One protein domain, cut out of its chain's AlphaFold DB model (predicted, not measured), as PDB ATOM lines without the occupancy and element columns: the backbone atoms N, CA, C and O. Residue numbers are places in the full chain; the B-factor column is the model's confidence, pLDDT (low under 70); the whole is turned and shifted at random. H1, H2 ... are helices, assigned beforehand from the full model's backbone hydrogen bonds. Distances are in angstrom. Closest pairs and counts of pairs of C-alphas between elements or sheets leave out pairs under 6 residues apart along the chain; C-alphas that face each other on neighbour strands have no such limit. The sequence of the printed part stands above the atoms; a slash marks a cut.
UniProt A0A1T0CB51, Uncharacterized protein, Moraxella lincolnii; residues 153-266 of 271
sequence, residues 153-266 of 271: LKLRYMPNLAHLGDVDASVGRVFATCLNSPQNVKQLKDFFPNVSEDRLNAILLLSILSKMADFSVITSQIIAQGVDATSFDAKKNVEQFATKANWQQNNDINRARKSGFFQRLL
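This is residues 153 to 266 of the 271 residues of an uncharacterized protein of Moraxella lincolnii (UniProt A0A1T0CB51). A small head of three short helices set at large angles, H1, H2 and H3, has a long two-helix arm on one side: H4 leads away from the head, and H5 folds back beside it. From H5 the printed part runs on at a distance from the head, with residues 243 to 252 and 254 to 260 sticking out, to H6 and H7, which make a loose corner. The 114 printed residues include seven named helices, H1 to H7 in order, and no named strand; the class is all helix. The whole is loose, with a radius of gyration of the C-alphas of 16.6 A and spans of 51 by 36 by 26 A.

Residues 153 to 168, with no named element, come first, from C-alpha 153 at (-2.645, 32.528, -39.337). H1, residues 169 to 180, is 18.0 A long and begins at C-alpha 169, (14.313, 27.999, -32.979). H2 is residues 185 to 191, and H3 is residues 197 to 209, 18.2 A. H4, residues 215 to 226, measures 16.1 A, and H5, residues 232 to 244, 17.8 A. H6 is residues 251 to 258; H7, residues 261 to 266, ends at C-alpha 266, (18.527, 43.872, -27.569).

H2 and H3 touch at a steep tilt of 64 degrees, opposite ways; their closest C-alphas, Val 185 and Leu 200, are 6.0 A apart. H1 is close to H3 but not clearly touching, with C-alphas of Val 171 and Ile 203 closest at 6.8 A. H3 and H4 are only just apart, at 8.1 A. H4 and H5 are close but not clearly touching, at a shallow tilt of 16 degrees, opposite ways; the C-alphas of Ala 224 and Ala 234 are closest, 6.6 A. H6 and H7 are close but not clearly touching, with C-alphas of Ala 256 and Phe 262 closest at 6.8 A. Every O i to N i+4 pair is within hydrogen-bond range in H2, H3, H4, H6 and H7; 7 of 8 are in H1 and 8 of 9 in H5.

The C-alphas of Thr 230 and Arg 264, the two farthest apart, are 52.2 A apart. The printed part has no cut and no long link. Mean pLDDT of the printed part is 73.2, and 43 residues are under 70, among them residues 224 to 258.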
ATOM      1  N   LEU A 153      -2.712  32.458 -40.780       91.94
ATOM      2  CA  LEU A 153      -2.645  32.528 -39.337       91.94
ATOM      3  C   LEU A 153      -2.156  33.909 -38.909       91.94
ATOM      4  O   LEU A 153      -1.109  34.377 -39.348       91.94
ATOM      5  N   LYS A 154      -2.891  34.528 -37.988       93.44
ATOM      6  CA  LYS A 154      -2.400  35.632 -37.162       93.44
ATOM      7  C   LYS A 154      -2.350  35.154 -35.719       93.44
ATOM      8  O   LYS A 154      -3.296  34.514 -35.265       93.44
ATOM      9  N   LEU A 155      -1.282  35.458 -34.995       92.06
ATOM     10  CA  LEU A 155      -1.187  35.157 -33.566       92.06
ATOM     11  C   LEU A 155      -1.667  36.343 -32.731       92.06
ATOM     12  O   LEU A 155      -1.466  37.499 -33.102       92.06
ATOM     13  N   ARG A 156      -2.289  36.061 -31.581       89.44
ATOM     14  CA  ARG A 156      -2.711  37.102 -30.623       89.44
ATOM     15  C   ARG A 156      -1.600  37.513 -29.662       89.44
ATOM     16  O   ARG A 156      -1.577  38.648 -29.200       89.44
ATOM     17  N   TYR A 157      -0.719  36.579 -29.328       87.88
ATOM     18  CA  TYR A 157       0.382  36.764 -28.388       87.88
ATOM     19  C   TYR A 157       1.464  35.708 -28.642       87.88
ATOM     20  O   TYR A 157       1.203  34.678 -29.266       87.88
ATOM     21  N   MET A 158       2.678  35.967 -28.154       86.38
ATOM     22  CA  MET A 158       3.764  34.987 -28.170       86.38
ATOM     23  C   MET A 158       3.687  34.138 -26.894       86.38
ATOM     24  O   MET A 158       3.793  34.701 -25.800       86.38
ATOM     25  N   PRO A 159       3.478  32.815 -26.972       81.62
ATOM     26  CA  PRO A 159       3.563  31.967 -25.790       81.62
ATOM     27  C   PRO A 159       5.006  31.905 -25.274       81.62
ATOM     28  O   PRO A 159       5.961  31.901 -26.053       81.62
ATOM     29  N   ASN A 160       5.176  31.805 -23.954       81.00
ATOM     30  CA  ASN A 160       6.483  31.497 -23.383       81.00
ATOM     31  C   ASN A 160       6.760  29.993 -23.527       81.00
ATOM     32  O   ASN A 160       6.318  29.197 -22.701       81.00
ATOM     33  N   LEU A 161       7.493  29.631 -24.579       81.88
ATOM     34  CA  LEU A 161       7.953  28.263 -24.830       81.88
ATOM     35  C   LEU A 161       9.409  28.036 -24.395       81.88
ATOM     36  O   LEU A 161       9.943  26.960 -24.622       81.88
ATOM     37  N   ALA A 162      10.062  29.011 -23.751       71.12
ATOM     38  CA  ALA A 162      11.495  28.942 -23.433       71.12
ATOM     39  C   ALA A 162      11.866  27.789 -22.482       71.12
ATOM     40  O   ALA A 162      13.019  27.376 -22.419       71.12
ATOM     41  N   HIS A 163      10.894  27.272 -21.730       68.12
ATOM     42  CA  HIS A 163      11.085  26.147 -20.812       68.12
ATOM     43  C   HIS A 163      10.859  24.779 -21.472       68.12
ATOM     44  O   HIS A 163      10.931  23.758 -20.788       68.12
ATOM     45  N   LEU A 164      10.550  24.755 -22.770       77.25
ATOM     46  CA  LEU A 164      10.331  23.543 -23.544       77.25
ATOM     47  C   LEU A 164      11.632  23.210 -24.279       77.25
ATOM     48  O   LEU A 164      12.013  23.922 -25.202       77.25
ATOM     49  N   GLY A 165      12.323  22.153 -23.848       64.06
ATOM     50  CA  GLY A 165      13.631  21.770 -24.401       64.06
ATOM     51  C   GLY A 165      13.608  21.421 -25.894       64.06
ATOM     52  O   GLY A 165      14.620  21.584 -26.566       64.06
ATOM     53  N   ASP A 166      12.442  21.035 -26.417       70.44
ATOM     54  CA  ASP A 166      12.285  20.451 -27.756       70.44
ATOM     55  C   ASP A 166      11.566  21.389 -28.746       70.44
ATOM     56  O   ASP A 166      10.913  20.948 -29.695       70.44
ATOM     57  N   VAL A 167      11.614  22.707 -28.516       78.81
ATOM     58  CA  VAL A 167      11.037  23.690 -29.447       78.81
ATOM     59  C   VAL A 167      12.125  24.245 -30.355       78.81
ATOM     60  O   VAL A 167      13.017  24.971 -29.923       78.81
ATOM     61  N   ASP A 168      12.010  23.928 -31.642       78.94
ATOM     62  CA  ASP A 168      12.895  24.435 -32.688       78.94
ATOM     63  C   ASP A 168      12.904  25.979 -32.713       78.94
ATOM     64  O   ASP A 168      11.863  26.640 -32.674       78.94
ATOM     65  N   ALA A 169      14.098  26.563 -32.835       79.88
ATOM     66  CA  ALA A 169      14.313  27.999 -32.979       79.88
ATOM     67  C   ALA A 169      13.547  28.624 -34.166       79.88
ATOM     68  O   ALA A 169      13.269  29.829 -34.169       79.88
ATOM     69  N   SER A 170      13.196  27.837 -35.190       83.00
ATOM     70  CA  SER A 170      12.326  28.264 -36.290       83.00
ATOM     71  C   SER A 170      10.934  28.700 -35.804       83.00
ATOM     72  O   SER A 170      10.419  29.707 -36.294       83.00
ATOM     73  N   VAL A 171      10.375  28.051 -34.775       88.88
ATOM     74  CA  VAL A 171       9.032  28.331 -34.233       88.88
ATOM     75  C   VAL A 171       8.926  29.765 -33.727       88.88
ATOM     76  O   VAL A 171       7.994  30.485 -34.079       88.88
ATOM     77  N   GLY A 172       9.917  30.220 -32.953       88.06
ATOM     78  CA  GLY A 172       9.930  31.582 -32.413       88.06
ATOM     79  C   GLY A 172       9.943  32.654 -33.506       88.06
ATOM     80  O   GLY A 172       9.261  33.673 -33.385       88.06
ATOM     81  N   ARG A 173      10.664  32.404 -34.608       88.31
ATOM     82  CA  ARG A 173      10.714  33.317 -35.759       88.31
ATOM     83  C   ARG A 173       9.404  33.322 -36.540       88.31
ATOM     84  O   ARG A 173       8.900  34.400 -36.846       88.31
ATOM     85  N   VAL A 174       8.821  32.151 -36.799       91.88
ATOM     86  CA  VAL A 174       7.500  32.035 -37.442       91.88
ATOM     87  C   VAL A 174       6.444  32.776 -36.624       91.88
ATOM     88  O   VAL A 174       5.665  33.554 -37.174       91.88
ATOM     89  N   PHE A 175       6.460  32.615 -35.299       92.75
ATOM     90  CA  PHE A 175       5.530  33.313 -34.416       92.75
ATOM     91  C   PHE A 175       5.676  34.826 -34.491       92.75
ATOM     92  O   PHE A 175       4.669  35.523 -34.601       92.75
ATOM     93  N   ALA A 176       6.905  35.343 -34.471       89.69
ATOM     94  CA  ALA A 176       7.152  36.774 -34.605       89.69
ATOM     95  C   ALA A 176       6.552  37.340 -35.907       89.69
ATOM     96  O   ALA A 176       5.921  38.400 -35.885       89.69
ATOM     97  N   THR A 177       6.671  36.617 -37.024       91.12
ATOM     98  CA  THR A 177       6.074  37.030 -38.304       91.12
ATOM     99  C   THR A 177       4.542  37.021 -38.244       91.12
ATOM    100  O   THR A 177       3.907  38.015 -38.608       91.12
ATOM    101  N   CYS A 178       3.945  35.948 -37.714       91.88
ATOM    102  CA  CYS A 178       2.490  35.795 -37.588       91.88
ATOM    103  C   CYS A 178       1.856  36.728 -36.539       91.88
ATOM    104  O   CYS A 178       0.645  36.955 -36.562       91.88
ATOM    105  N   LEU A 179       2.637  37.271 -35.599       91.25
ATOM    106  CA  LEU A 179       2.180  38.293 -34.650       91.25
ATOM    107  C   LEU A 179       1.985  39.648 -35.327       91.25
ATOM    108  O   LEU A 179       1.022  40.359 -35.038       91.25
ATOM    109  N   ASN A 180       2.888  39.998 -36.243       86.25
ATOM    110  CA  ASN A 180       2.852  41.284 -36.931       86.25
ATOM    111  C   ASN A 180       1.715  41.354 -37.956       86.25
ATOM    112  O   ASN A 180       1.069  42.390 -38.100       86.25
ATOM    113  N   SER A 181       1.464  40.261 -38.678       86.44
ATOM    114  CA  SER A 181       0.465  40.214 -39.750       86.44
ATOM    115  C   SER A 181      -0.009  38.780 -40.009       86.44
ATOM    116  O   SER A 181       0.729  37.847 -39.698       86.44
ATOM    117  N   PRO A 182      -1.218  38.579 -40.568       91.00
ATOM    118  CA  PRO A 182      -1.653  37.261 -41.018       91.00
ATOM    119  C   PRO A 182      -0.718  36.703 -42.099       91.00
ATOM    120  O   PRO A 182      -0.427  37.404 -43.066       91.00
ATOM    121  N   GLN A 183      -0.288  35.451 -41.951       93.38
ATOM    122  CA  GLN A 183       0.599  34.768 -42.898       93.38
ATOM    123  C   GLN A 183       0.071  33.376 -43.245       93.38
ATOM    124  O   GLN A 183      -0.419  32.666 -42.367       93.38
ATOM    125  N   ASN A 184       0.180  32.967 -44.507       93.62
ATOM    126  CA  ASN A 184      -0.033  31.577 -44.929       93.62
ATOM    127  C   ASN A 184       1.302  30.831 -45.121       93.62
ATOM    128  O   ASN A 184       2.369  31.442 -45.112       93.62
ATOM    129  N   VAL A 185       1.238  29.508 -45.310       93.75
ATOM    130  CA  VAL A 185       2.426  28.643 -45.464       93.75
ATOM    131  C   VAL A 185       3.336  29.115 -46.598       93.75
ATOM    132  O   VAL A 185       4.539  29.232 -46.393       93.75
ATOM    133  N   LYS A 186       2.770  29.475 -47.756       92.38
ATOM    134  CA  LYS A 186       3.543  29.967 -48.905       92.38
ATOM    135  C   LYS A 186       4.325  31.245 -48.576       92.38
ATOM    136  O   LYS A 186       5.510  31.328 -48.861       92.38
ATOM    137  N   GLN A 187       3.688  32.220 -47.928       93.00
ATOM    138  CA  GLN A 187       4.361  33.456 -47.512       93.00
ATOM    139  C   GLN A 187       5.442  33.181 -46.462       93.00
ATOM    140  O   GLN A 187       6.532  33.743 -46.520       93.00
ATOM    141  N   LEU A 188       5.169  32.290 -45.506       93.81
ATOM    142  CA  LEU A 188       6.166  31.879 -44.520       93.81
ATOM    143  C   LEU A 188       7.350  31.164 -45.173       93.81
ATOM    144  O   LEU A 188       8.478  31.356 -44.726       93.81
ATOM    145  N   LYS A 189       7.119  30.393 -46.238       93.50
ATOM    146  CA  LYS A 189       8.177  29.738 -47.006       93.50
ATOM    147  C   LYS A 189       9.110  30.753 -47.666       93.50
ATOM    148  O   LYS A 189      10.320  30.536 -47.645       93.50
ATOM    149  N   ASP A 190       8.583  31.880 -48.143       91.88
ATOM    150  CA  ASP A 190       9.398  32.978 -48.684       91.88
ATOM    151  C   ASP A 190      10.305  33.604 -47.604       91.88
ATOM    152  O   ASP A 190      11.471  33.903 -47.860       91.88
ATOM    153  N   PHE A 191       9.804  33.767 -46.371       89.88
ATOM    154  CA  PHE A 191      10.597  34.289 -45.245       89.88
ATOM    155  C   PHE A 191      11.582  33.267 -44.659       89.88
ATOM    156  O   PHE A 191      12.633  33.643 -44.134       89.88
ATOM    157  N   PHE A 192      11.241  31.981 -44.718       93.38
ATOM    158  CA  PHE A 192      11.982  30.886 -44.098       93.38
ATOM    159  C   PHE A 192      12.266  29.773 -45.121       93.38
ATOM    160  O   PHE A 192      11.784  28.648 -44.959       93.38
ATOM    161  N   PRO A 193      13.094  30.035 -46.153       90.44
ATOM    162  CA  PRO A 193      13.286  29.109 -47.274       90.44
ATOM    163  C   PRO A 193      13.864  27.753 -46.849       90.44
ATOM    164  O   PRO A 193      13.595  26.741 -47.494       90.44
ATOM    165  N   ASN A 194      14.586  27.707 -45.727       91.44
ATOM    166  CA  ASN A 194      15.202  26.489 -45.195       91.44
ATOM    167  C   ASN A 194      14.246  25.609 -44.368       91.44
ATOM    168  O   ASN A 194      14.633  24.514 -43.977       91.44
ATOM    169  N   VAL A 195      13.024  26.065 -44.074       92.31
ATOM    170  CA  VAL A 195      12.019  25.284 -43.330       92.31
ATOM    171  C   VAL A 195      11.071  24.626 -44.333       92.31
ATOM    172  O   VAL A 195      10.627  25.286 -45.275       92.31
ATOM    173  N   SER A 196      10.781  23.329 -44.192       94.12
ATOM    174  CA  SER A 196       9.838  22.628 -45.079       94.12
ATOM    175  C   SER A 196       8.426  23.216 -44.956       94.12
ATOM    176  O   SER A 196       8.045  23.744 -43.908       94.12
ATOM    177  N   GLU A 197       7.639  23.154 -46.033       94.81
ATOM    178  CA  GLU A 197       6.240  23.603 -45.990       94.81
ATOM    179  C   GLU A 197       5.429  22.766 -44.997       94.81
ATOM    180  O   GLU A 197       4.662  23.332 -44.222       94.81
ATOM    181  N   ASP A 198       5.687  21.458 -44.921       94.62
ATOM    182  CA  ASP A 198       5.047  20.550 -43.964       94.62
ATOM    183  C   ASP A 198       5.350  20.922 -42.507       94.62
ATOM    184  O   ASP A 198       4.482  20.834 -41.632       94.62
ATOM    185  N   ARG A 199       6.569  21.399 -42.226       94.06
ATOM    186  CA  ARG A 199       6.936  21.895 -40.898       94.06
ATOM    187  C   ARG A 199       6.259  23.224 -40.579       94.06
ATOM    188  O   ARG A 199       5.757  23.403 -39.470       94.06
ATOM    189  N   LEU A 200       6.208  24.156 -41.530       94.75
ATOM    190  CA  LEU A 200       5.467  25.414 -41.366       94.75
ATOM    191  C   LEU A 200       3.973  25.150 -41.144       94.75
ATOM    192  O   LEU A 200       3.348  25.793 -40.298       94.75
ATOM    193  N   ASN A 201       3.421  24.169 -41.856       94.75
ATOM    194  CA  ASN A 201       2.041  23.739 -41.723       94.75
ATOM    195  C   ASN A 201       1.766  23.120 -40.343       94.75
ATOM    196  O   ASN A 201       0.782  23.473 -39.689       94.75
ATOM    197  N   ALA A 202       2.682  22.286 -39.839       93.69
ATOM    198  CA  ALA A 202       2.622  21.754 -38.478       93.69
ATOM    199  C   ALA A 202       2.641  22.871 -37.418       93.69
ATOM    200  O   ALA A 202       1.839  22.846 -36.484       93.69
ATOM    201  N   ILE A 203       3.496  23.892 -37.577       94.31
ATOM    202  CA  ILE A 203       3.542  25.053 -36.670       94.31
ATOM    203  C   ILE A 203       2.208  25.809 -36.684       94.31
ATOM    204  O   ILE A 203       1.683  26.135 -35.616       94.31
ATOM    205  N   LEU A 204       1.636  26.054 -37.870       94.25
ATOM    206  CA  LEU A 204       0.326  26.694 -38.009       94.25
ATOM    207  C   LEU A 204      -0.755  25.913 -37.259       94.25
ATOM    208  O   LEU A 204      -1.492  26.482 -36.451       94.25
ATOM    209  N   LEU A 205      -0.820  24.607 -37.507       95.00
ATOM    210  CA  LEU A 205      -1.789  23.717 -36.888       95.00
ATOM    211  C   LEU A 205      -1.654  23.705 -35.361       95.00
ATOM    212  O   LEU A 205      -2.651  23.858 -34.654       95.00
ATOM    213  N   LEU A 206      -0.430  23.590 -34.840       94.88
ATOM    214  CA  LEU A 206      -0.166  23.630 -33.403       94.88
ATOM    215  C   LEU A 206      -0.615  24.956 -32.779       94.88
ATOM    216  O   LEU A 206      -1.221  24.956 -31.705       94.88
ATOM    217  N   SER A 207      -0.388  26.090 -33.449       94.56
ATOM    218  CA  SER A 207      -0.846  27.401 -32.970       94.56
ATOM    219  C   SER A 207      -2.371  27.512 -32.902       94.56
ATOM    220  O   SER A 207      -2.904  28.154 -31.989       94.56
ATOM    221  N   ILE A 208      -3.075  26.890 -33.851       93.75
ATOM    222  CA  ILE A 208      -4.541  26.844 -33.887       93.75
ATOM    223  C   ILE A 208      -5.059  25.954 -32.758       93.75
ATOM    224  O   ILE A 208      -5.832  26.414 -31.918       93.75
ATOM    225  N   LEU A 209      -4.581  24.710 -32.692       94.50
ATOM    226  CA  LEU A 209      -4.996  23.731 -31.689       94.50
ATOM    227  C   LEU A 209      -4.709  24.200 -30.263       94.50
ATOM    228  O   LEU A 209      -5.500  23.929 -29.367       94.50
ATOM    229  N   SER A 210      -3.634  24.963 -30.060       93.00
ATOM    230  CA  SER A 210      -3.249  25.527 -28.758       93.00
ATOM    231  C   SER A 210      -3.911  26.867 -28.439       93.00
ATOM    232  O   SER A 210      -3.537  27.527 -27.471       93.00
ATOM    233  N   LYS A 211      -4.879  27.301 -29.256       91.25
ATOM    234  CA  LYS A 211      -5.675  28.520 -29.048       91.25
ATOM    235  C   LYS A 211      -4.849  29.816 -28.967       91.25
ATOM    236  O   LYS A 211      -5.224  30.780 -28.296       91.25
ATOM    237  N   MET A 212      -3.715  29.860 -29.665       92.06
ATOM    238  CA  MET A 212      -2.847  31.047 -29.764       92.06
ATOM    239  C   MET A 212      -3.223  31.935 -30.957       92.06
ATOM    240  O   MET A 212      -2.924  33.135 -30.983       92.06
ATOM    241  N   ALA A 213      -3.895  31.334 -31.938       90.94
ATOM    242  CA  ALA A 213      -4.391  31.985 -33.133       90.94
ATOM    243  C   ALA A 213      -5.467  33.041 -32.843       90.94
ATOM    244  O   ALA A 213      -6.293  32.913 -31.934       90.94
ATOM    245  N   ASP A 214      -5.517  34.065 -33.690       88.88
ATOM    246  CA  ASP A 214      -6.664  34.946 -33.783       88.88
ATOM    247  C   ASP A 214      -7.773  34.296 -34.610       88.88
ATOM    248  O   ASP A 214      -7.824  34.405 -35.835       88.88
ATOM    249  N   PHE A 215      -8.697  33.638 -33.911       85.12
ATOM    250  CA  PHE A 215      -9.818  32.942 -34.537       85.12
ATOM    251  C   PHE A 215     -10.743  33.846 -35.352       85.12
ATOM    252  O   PHE A 215     -11.465  33.328 -36.196       85.12
ATOM    253  N   SER A 216     -10.722  35.170 -35.171       84.00
ATOM    254  CA  SER A 216     -11.507  36.079 -36.020       84.00
ATOM    255  C   SER A 216     -11.025  36.055 -37.479       84.00
ATOM    256  O   SER A 216     -11.832  35.965 -38.407       84.00
ATOM    257  N   VAL A 217      -9.703  36.034 -37.681       84.56
ATOM    258  CA  VAL A 217      -9.065  35.904 -38.998       84.56
ATOM    259  C   VAL A 217      -9.405  34.551 -39.614       84.56
ATOM    260  O   VAL A 217      -9.858  34.492 -40.750       84.56
ATOM    261  N   ILE A 218      -9.290  33.473 -38.840       84.00
ATOM    262  CA  ILE A 218      -9.606  32.119 -39.311       84.00
ATOM    263  C   ILE A 218     -11.085  31.997 -39.696       84.00
ATOM    264  O   ILE A 218     -11.412  31.550 -40.792       84.00
ATOM    265  N   THR A 219     -11.988  32.443 -38.820       82.06
ATOM    266  CA  THR A 219     -13.438  32.341 -39.038       82.06
ATOM    267  C   THR A 219     -13.861  33.142 -40.265       82.06
ATOM    268  O   THR A 219     -14.621  32.642 -41.088       82.06
ATOM    269  N   SER A 220     -13.341  34.363 -40.437       79.62
ATOM    270  CA  SER A 220     -13.641  35.175 -41.624       79.62
ATOM    271  C   SER A 220     -13.169  34.517 -42.926       79.62
ATOM    272  O   SER A 220     -13.883  34.582 -43.924       79.62
ATOM    273  N   GLN A 221     -12.026  33.826 -42.915       80.31
ATOM    274  CA  GLN A 221     -11.535  33.079 -44.073       80.31
ATOM    275  C   GLN A 221     -12.388  31.844 -44.379       80.31
ATOM    276  O   GLN A 221     -12.706  31.610 -45.542       80.31
ATOM    277  N   ILE A 222     -12.804  31.093 -43.357       75.81
ATOM    278  CA  ILE A 222     -13.697  29.934 -43.512       75.81
ATOM    279  C   ILE A 222     -15.054  30.371 -44.079       75.81
ATOM    280  O   ILE A 222     -15.559  29.750 -45.013       75.81
ATOM    281  N   ILE A 223     -15.626  31.469 -43.568       71.06
ATOM    282  CA  ILE A 223     -16.877  32.041 -44.089       71.06
ATOM    283  C   ILE A 223     -16.689  32.492 -45.541       71.06
ATOM    284  O   ILE A 223     -17.499  32.143 -46.391       71.06
ATOM    285  N   ALA A 224     -15.607  33.210 -45.855       68.12
ATOM    286  CA  ALA A 224     -15.330  33.666 -47.218       68.12
ATOM    287  C   ALA A 224     -15.113  32.517 -48.222       68.12
ATOM    288  O   ALA A 224     -15.303  32.720 -49.416       68.12
ATOM    289  N   GLN A 225     -14.714  31.331 -47.754       66.69
ATOM    290  CA  GLN A 225     -14.587  30.125 -48.579       66.69
ATOM    291  C   GLN A 225     -15.894  29.325 -48.688       66.69
ATOM    292  O   GLN A 225     -16.078  28.614 -49.669       66.69
ATOM    293  N   GLY A 226     -16.780  29.412 -47.689       54.78
ATOM    294  CA  GLY A 226     -18.084  28.735 -47.672       54.78
ATOM    295  C   GLY A 226     -19.224  29.527 -48.321       54.78
ATOM    296  O   GLY A 226     -20.248  28.947 -48.664       54.78
ATOM    297  N   VAL A 227     -19.062  30.841 -48.498       45.38
ATOM    298  CA  VAL A 227     -19.931  31.660 -49.349       45.38
ATOM    299  C   VAL A 227     -19.415  31.515 -50.773       45.38
ATOM    300  O   VAL A 227     -18.266  31.871 -51.029       45.38
ATOM    301  N   ASP A 228     -20.240  30.986 -51.680       38.12
ATOM    302  CA  ASP A 228     -19.898  30.806 -53.092       38.12
ATOM    303  C   ASP A 228     -19.078  31.990 -53.624       38.12
ATOM    304  O   ASP A 228     -19.528  33.143 -53.669       38.12
ATOM    305  N   ALA A 229     -17.857  31.686 -54.066       41.69
ATOM    306  CA  ALA A 229     -16.911  32.613 -54.683       41.69
ATOM    307  C   ALA A 229     -17.390  33.154 -56.054       41.69
ATOM    308  O   ALA A 229     -16.578  33.552 -56.891       41.69
ATOM    309  N   THR A 230     -18.701  33.160 -56.298       38.72
ATOM    310  CA  THR A 230     -19.386  33.694 -57.479       38.72
ATOM    311  C   THR A 230     -19.946  35.099 -57.252       38.72
ATOM    312  O   THR A 230     -20.270  35.780 -58.223       38.72
ATOM    313  N   SER A 231     -20.002  35.594 -56.009       41.00
ATOM    314  CA  SER A 231     -20.383  36.987 -55.748       41.00
ATOM    315  C   SER A 231     -19.156  37.909 -55.737       41.00
ATOM    316  O   SER A 231     -18.229  37.775 -54.935       41.00
ATOM    317  N   PHE A 232     -19.148  38.878 -56.652       39.50
ATOM    318  CA  PHE A 232     -18.102  39.899 -56.810       39.50
ATOM    319  C   PHE A 232     -17.866  40.723 -55.517       39.50
ATOM    320  O   PHE A 232     -16.791  41.291 -55.317       39.50
ATOM    321  N   ASP A 233     -18.837  40.719 -54.599       38.56
ATOM    322  CA  ASP A 233     -18.791  41.408 -53.307       38.56
ATOM    323  C   ASP A 233     -17.970  40.676 -52.229       38.56
ATOM    324  O   ASP A 233     -17.411  41.325 -51.340       38.56
ATOM    325  N   ALA A 234     -17.797  39.351 -52.316       40.28
ATOM    326  CA  ALA A 234     -16.979  38.598 -51.358       40.28
ATOM    327  C   ALA A 234     -15.478  38.918 -51.504       40.28
ATOM    328  O   ALA A 234     -14.780  39.100 -50.505       40.28
ATOM    329  N   LYS A 235     -14.989  39.095 -52.742       39.31
ATOM    330  CA  LYS A 235     -13.605  39.536 -53.013       39.31
ATOM    331  C   LYS A 235     -13.349  40.963 -52.530       39.31
ATOM    332  O   LYS A 235     -12.326  41.215 -51.895       39.31
ATOM    333  N   LYS A 236     -14.309  41.873 -52.743       39.25
ATOM    334  CA  LYS A 236     -14.230  43.245 -52.224       39.25
ATOM    335  C   LYS A 236     -14.248  43.290 -50.704       39.25
ATOM    336  O   LYS A 236     -13.553  44.129 -50.156       39.25
ATOM    337  N   ASN A 237     -14.972  42.407 -50.019       41.38
ATOM    338  CA  ASN A 237     -14.940  42.354 -48.558       41.38
ATOM    339  C   ASN A 237     -13.595  41.838 -48.033       41.38
ATOM    340  O   ASN A 237     -13.050  42.445 -47.123       41.38
ATOM    341  N   VAL A 238     -12.990  40.807 -48.629       45.00
ATOM    342  CA  VAL A 238     -11.655  40.328 -48.209       45.00
ATOM    343  C   VAL A 238     -10.576  41.404 -48.413       45.00
ATOM    344  O   VAL A 238      -9.782  41.656 -47.504       45.00
ATOM    345  N   GLU A 239     -10.588  42.110 -49.547       39.59
ATOM    346  CA  GLU A 239      -9.665  43.227 -49.796       39.59
ATOM    347  C   GLU A 239      -9.998  44.464 -48.951       39.59
ATOM    348  O   GLU A 239      -9.085  45.109 -48.434       39.59
ATOM    349  N   GLN A 240     -11.282  44.767 -48.722       38.06
ATOM    350  CA  GLN A 240     -11.714  45.853 -47.839       38.06
ATOM    351  C   GLN A 240     -11.487  45.550 -46.362       38.06
ATOM    352  O   GLN A 240     -11.304  46.500 -45.628       38.06
ATOM    353  N   PHE A 241     -11.447  44.306 -45.883       39.28
ATOM    354  CA  PHE A 241     -11.067  44.007 -44.494       39.28
ATOM    355  C   PHE A 241      -9.544  44.016 -44.313       39.28
ATOM    356  O   PHE A 241      -9.063  44.464 -43.273       39.28
ATOM    357  N   ALA A 242      -8.776  43.638 -45.343       39.22
ATOM    358  CA  ALA A 242      -7.326  43.832 -45.363       39.22
ATOM    359  C   ALA A 242      -6.926  45.324 -45.403       39.22
ATOM    360  O   ALA A 242      -5.905  45.695 -44.823       39.22
ATOM    361  N   THR A 243      -7.743  46.186 -46.028       36.09
ATOM    362  CA  THR A 243      -7.493  47.642 -46.138       36.09
ATOM    363  C   THR A 243      -8.265  48.523 -45.138       36.09
ATOM    364  O   THR A 243      -7.771  49.592 -44.791       36.09
ATOM    365  N   LYS A 244      -9.430  48.102 -44.614       31.23
ATOM    366  CA  LYS A 244     -10.206  48.771 -43.537       31.23
ATOM    367  C   LYS A 244      -9.932  48.211 -42.147       31.23
ATOM    368  O   LYS A 244     -10.502  48.713 -41.176       31.23
ATOM    369  N   ALA A 245      -9.008  47.262 -42.003       38.00
ATOM    370  CA  ALA A 245      -8.150  47.291 -40.832       38.00
ATOM    371  C   ALA A 245      -7.404  48.631 -40.891       38.00
ATOM    372  O   ALA A 245      -6.292  48.736 -41.388       38.00
ATOM    373  N   ASN A 246      -8.066  49.695 -40.438       36.28
ATOM    374  CA  ASN A 246      -7.414  50.906 -40.002       36.28
ATOM    375  C   ASN A 246      -6.572  50.432 -38.825       36.28
ATOM    376  O   ASN A 246      -7.058  50.319 -37.699       36.28
ATOM    377  N   TRP A 247      -5.353  49.994 -39.140       43.19
ATOM    378  CA  TRP A 247      -4.360  49.534 -38.198       43.19
ATOM    379  C   TRP A 247      -4.038  50.743 -37.335       43.19
ATOM    380  O   TRP A 247      -3.133  51.517 -37.641       43.19
ATOM    381  N   GLN A 248      -4.839  50.954 -36.286       40.69
ATOM    382  CA  GLN A 248      -4.481  51.847 -35.206       40.69
ATOM    383  C   GLN A 248      -3.117  51.365 -34.746       40.69
ATOM    384  O   GLN A 248      -2.979  50.280 -34.177       40.69
ATOM    385  N   GLN A 249      -2.104  52.149 -35.111       46.38
ATOM    386  CA  GLN A 249      -0.742  51.980 -34.659       46.38
ATOM    387  C   GLN A 249      -0.815  51.725 -33.161       46.38
ATOM    388  O   GLN A 249      -1.308  52.564 -32.411       46.38
ATOM    389  N   ASN A 250      -0.404  50.529 -32.752       46.69
ATOM    390  CA  ASN A 250      -0.497  50.109 -31.371       46.69
ATOM    391  C   ASN A 250       0.352  51.085 -30.541       46.69
ATOM    392  O   ASN A 250       1.586  51.078 -30.625       46.69
ATOM    393  N   ASN A 251      -0.310  52.005 -29.830       53.62
ATOM    394  CA  ASN A 251       0.337  53.145 -29.178       53.62
ATOM    395  C   ASN A 251       1.405  52.687 -28.180       53.62
ATOM    396  O   ASN A 251       2.414  53.371 -28.007       53.62
ATOM    397  N   ASP A 252       1.229  51.498 -27.606       50.62
ATOM    398  CA  ASP A 252       2.165  50.887 -26.671       50.62
ATOM    399  C   ASP A 252       3.449  50.407 -27.358       50.62
ATOM    400  O   ASP A 252       4.542  50.598 -26.824       50.62
ATOM    401  N   ILE A 253       3.357  49.898 -28.594       53.06
ATOM    402  CA  ILE A 253       4.526  49.518 -29.404       53.06
ATOM    403  C   ILE A 253       5.304  50.771 -29.822       53.06
ATOM    404  O   ILE A 253       6.532  50.807 -29.722       53.06
ATOM    405  N   ASN A 254       4.607  51.840 -30.213       52.97
ATOM    406  CA  ASN A 254       5.247  53.118 -30.529       52.97
ATOM    407  C   ASN A 254       5.870  53.783 -29.292       52.97
ATOM    408  O   ASN A 254       6.949  54.372 -29.396       52.97
ATOM    409  N   ARG A 255       5.255  53.654 -28.109       55.62
ATOM    410  CA  ARG A 255       5.841  54.098 -26.834       55.62
ATOM    411  C   ARG A 255       7.096  53.312 -26.485       55.62
ATOM    412  O   ARG A 255       8.101  53.924 -26.139       55.62
ATOM    413  N   ALA A 256       7.060  51.990 -26.619       52.53
ATOM    414  CA  ALA A 256       8.205  51.122 -26.362       52.53
ATOM    415  C   ALA A 256       9.355  51.350 -27.366       52.53
ATOM    416  O   ALA A 256      10.530  51.249 -27.010       52.53
ATOM    417  N   ARG A 257       9.032  51.734 -28.608       51.44
ATOM    418  CA  ARG A 257      10.017  52.144 -29.620       51.44
ATOM    419  C   ARG A 257      10.634  53.510 -29.303       51.44
ATOM    420  O   ARG A 257      11.850  53.646 -29.373       51.44
ATOM    421  N   LYS A 258       9.828  54.497 -28.889       61.53
ATOM    422  CA  LYS A 258      10.302  55.838 -28.483       61.53
ATOM    423  C   LYS A 258      11.084  55.836 -27.169       61.53
ATOM    424  O   LYS A 258      11.974  56.659 -26.997       61.53
ATOM    425  N   SER A 259      10.780  54.923 -26.249       70.81
ATOM    426  CA  SER A 259      11.473  54.822 -24.962       70.81
ATOM    427  C   SER A 259      12.822  54.099 -25.049       70.81
ATOM    428  O   SER A 259      13.488  53.937 -24.028       70.81
ATOM    429  N   GLY A 260      13.233  53.612 -26.227       54.75
ATOM    430  CA  GLY A 260      14.464  52.832 -26.382       54.75
ATOM    431  C   GLY A 260      14.444  51.508 -25.608       54.75
ATOM    432  O   GLY A 260      15.500  50.940 -25.336       54.75
ATOM    433  N   PHE A 261      13.262  51.017 -25.212       73.06
ATOM    434  CA  PHE A 261      13.114  49.754 -24.487       73.06
ATOM    435  C   PHE A 261      13.667  48.588 -25.307       73.06
ATOM    436  O   PHE A 261      14.476  47.818 -24.804       73.06
ATOM    437  N   PHE A 262      13.306  48.509 -26.589       61.16
ATOM    438  CA  PHE A 262      13.786  47.447 -27.473       61.16
ATOM    439  C   PHE A 262      15.295  47.513 -27.711       61.16
ATOM    440  O   PHE A 262      15.941  46.476 -27.740       61.16
ATOM    441  N   GLN A 263      15.878  48.711 -27.792       64.81
ATOM    442  CA  GLN A 263      17.332  48.876 -27.890       64.81
ATOM    443  C   GLN A 263      18.042  48.360 -26.632       64.81
ATOM    444  O   GLN A 263      19.018  47.628 -26.740       64.81
ATOM    445  N   ARG A 264      17.504  48.674 -25.445       68.00
ATOM    446  CA  ARG A 264      18.024  48.195 -24.152       68.00
ATOM    447  C   ARG A 264      17.800  46.702 -23.917       68.00
ATOM    448  O   ARG A 264      18.564  46.071 -23.194       68.00
ATOM    449  N   LEU A 265      16.736  46.143 -24.485       69.06
ATOM    450  CA  LEU A 265      16.455  44.714 -24.444       69.06
ATOM    451  C   LEU A 265      17.417  43.957 -25.367       69.06
ATOM    452  O   LEU A 265      18.011  42.969 -24.955       69.06
ATOM    453  N   LEU A 266      17.621  44.462 -26.586       61.53
ATOM    454  CA  LEU A 266      18.527  43.872 -27.569       61.53
ATOM    455  C   LEU A 266      19.992  43.963 -27.129       61.53
ATOM    456  O   LEU A 266      20.703  42.977 -27.262       61.53
TER     457      LEU A 266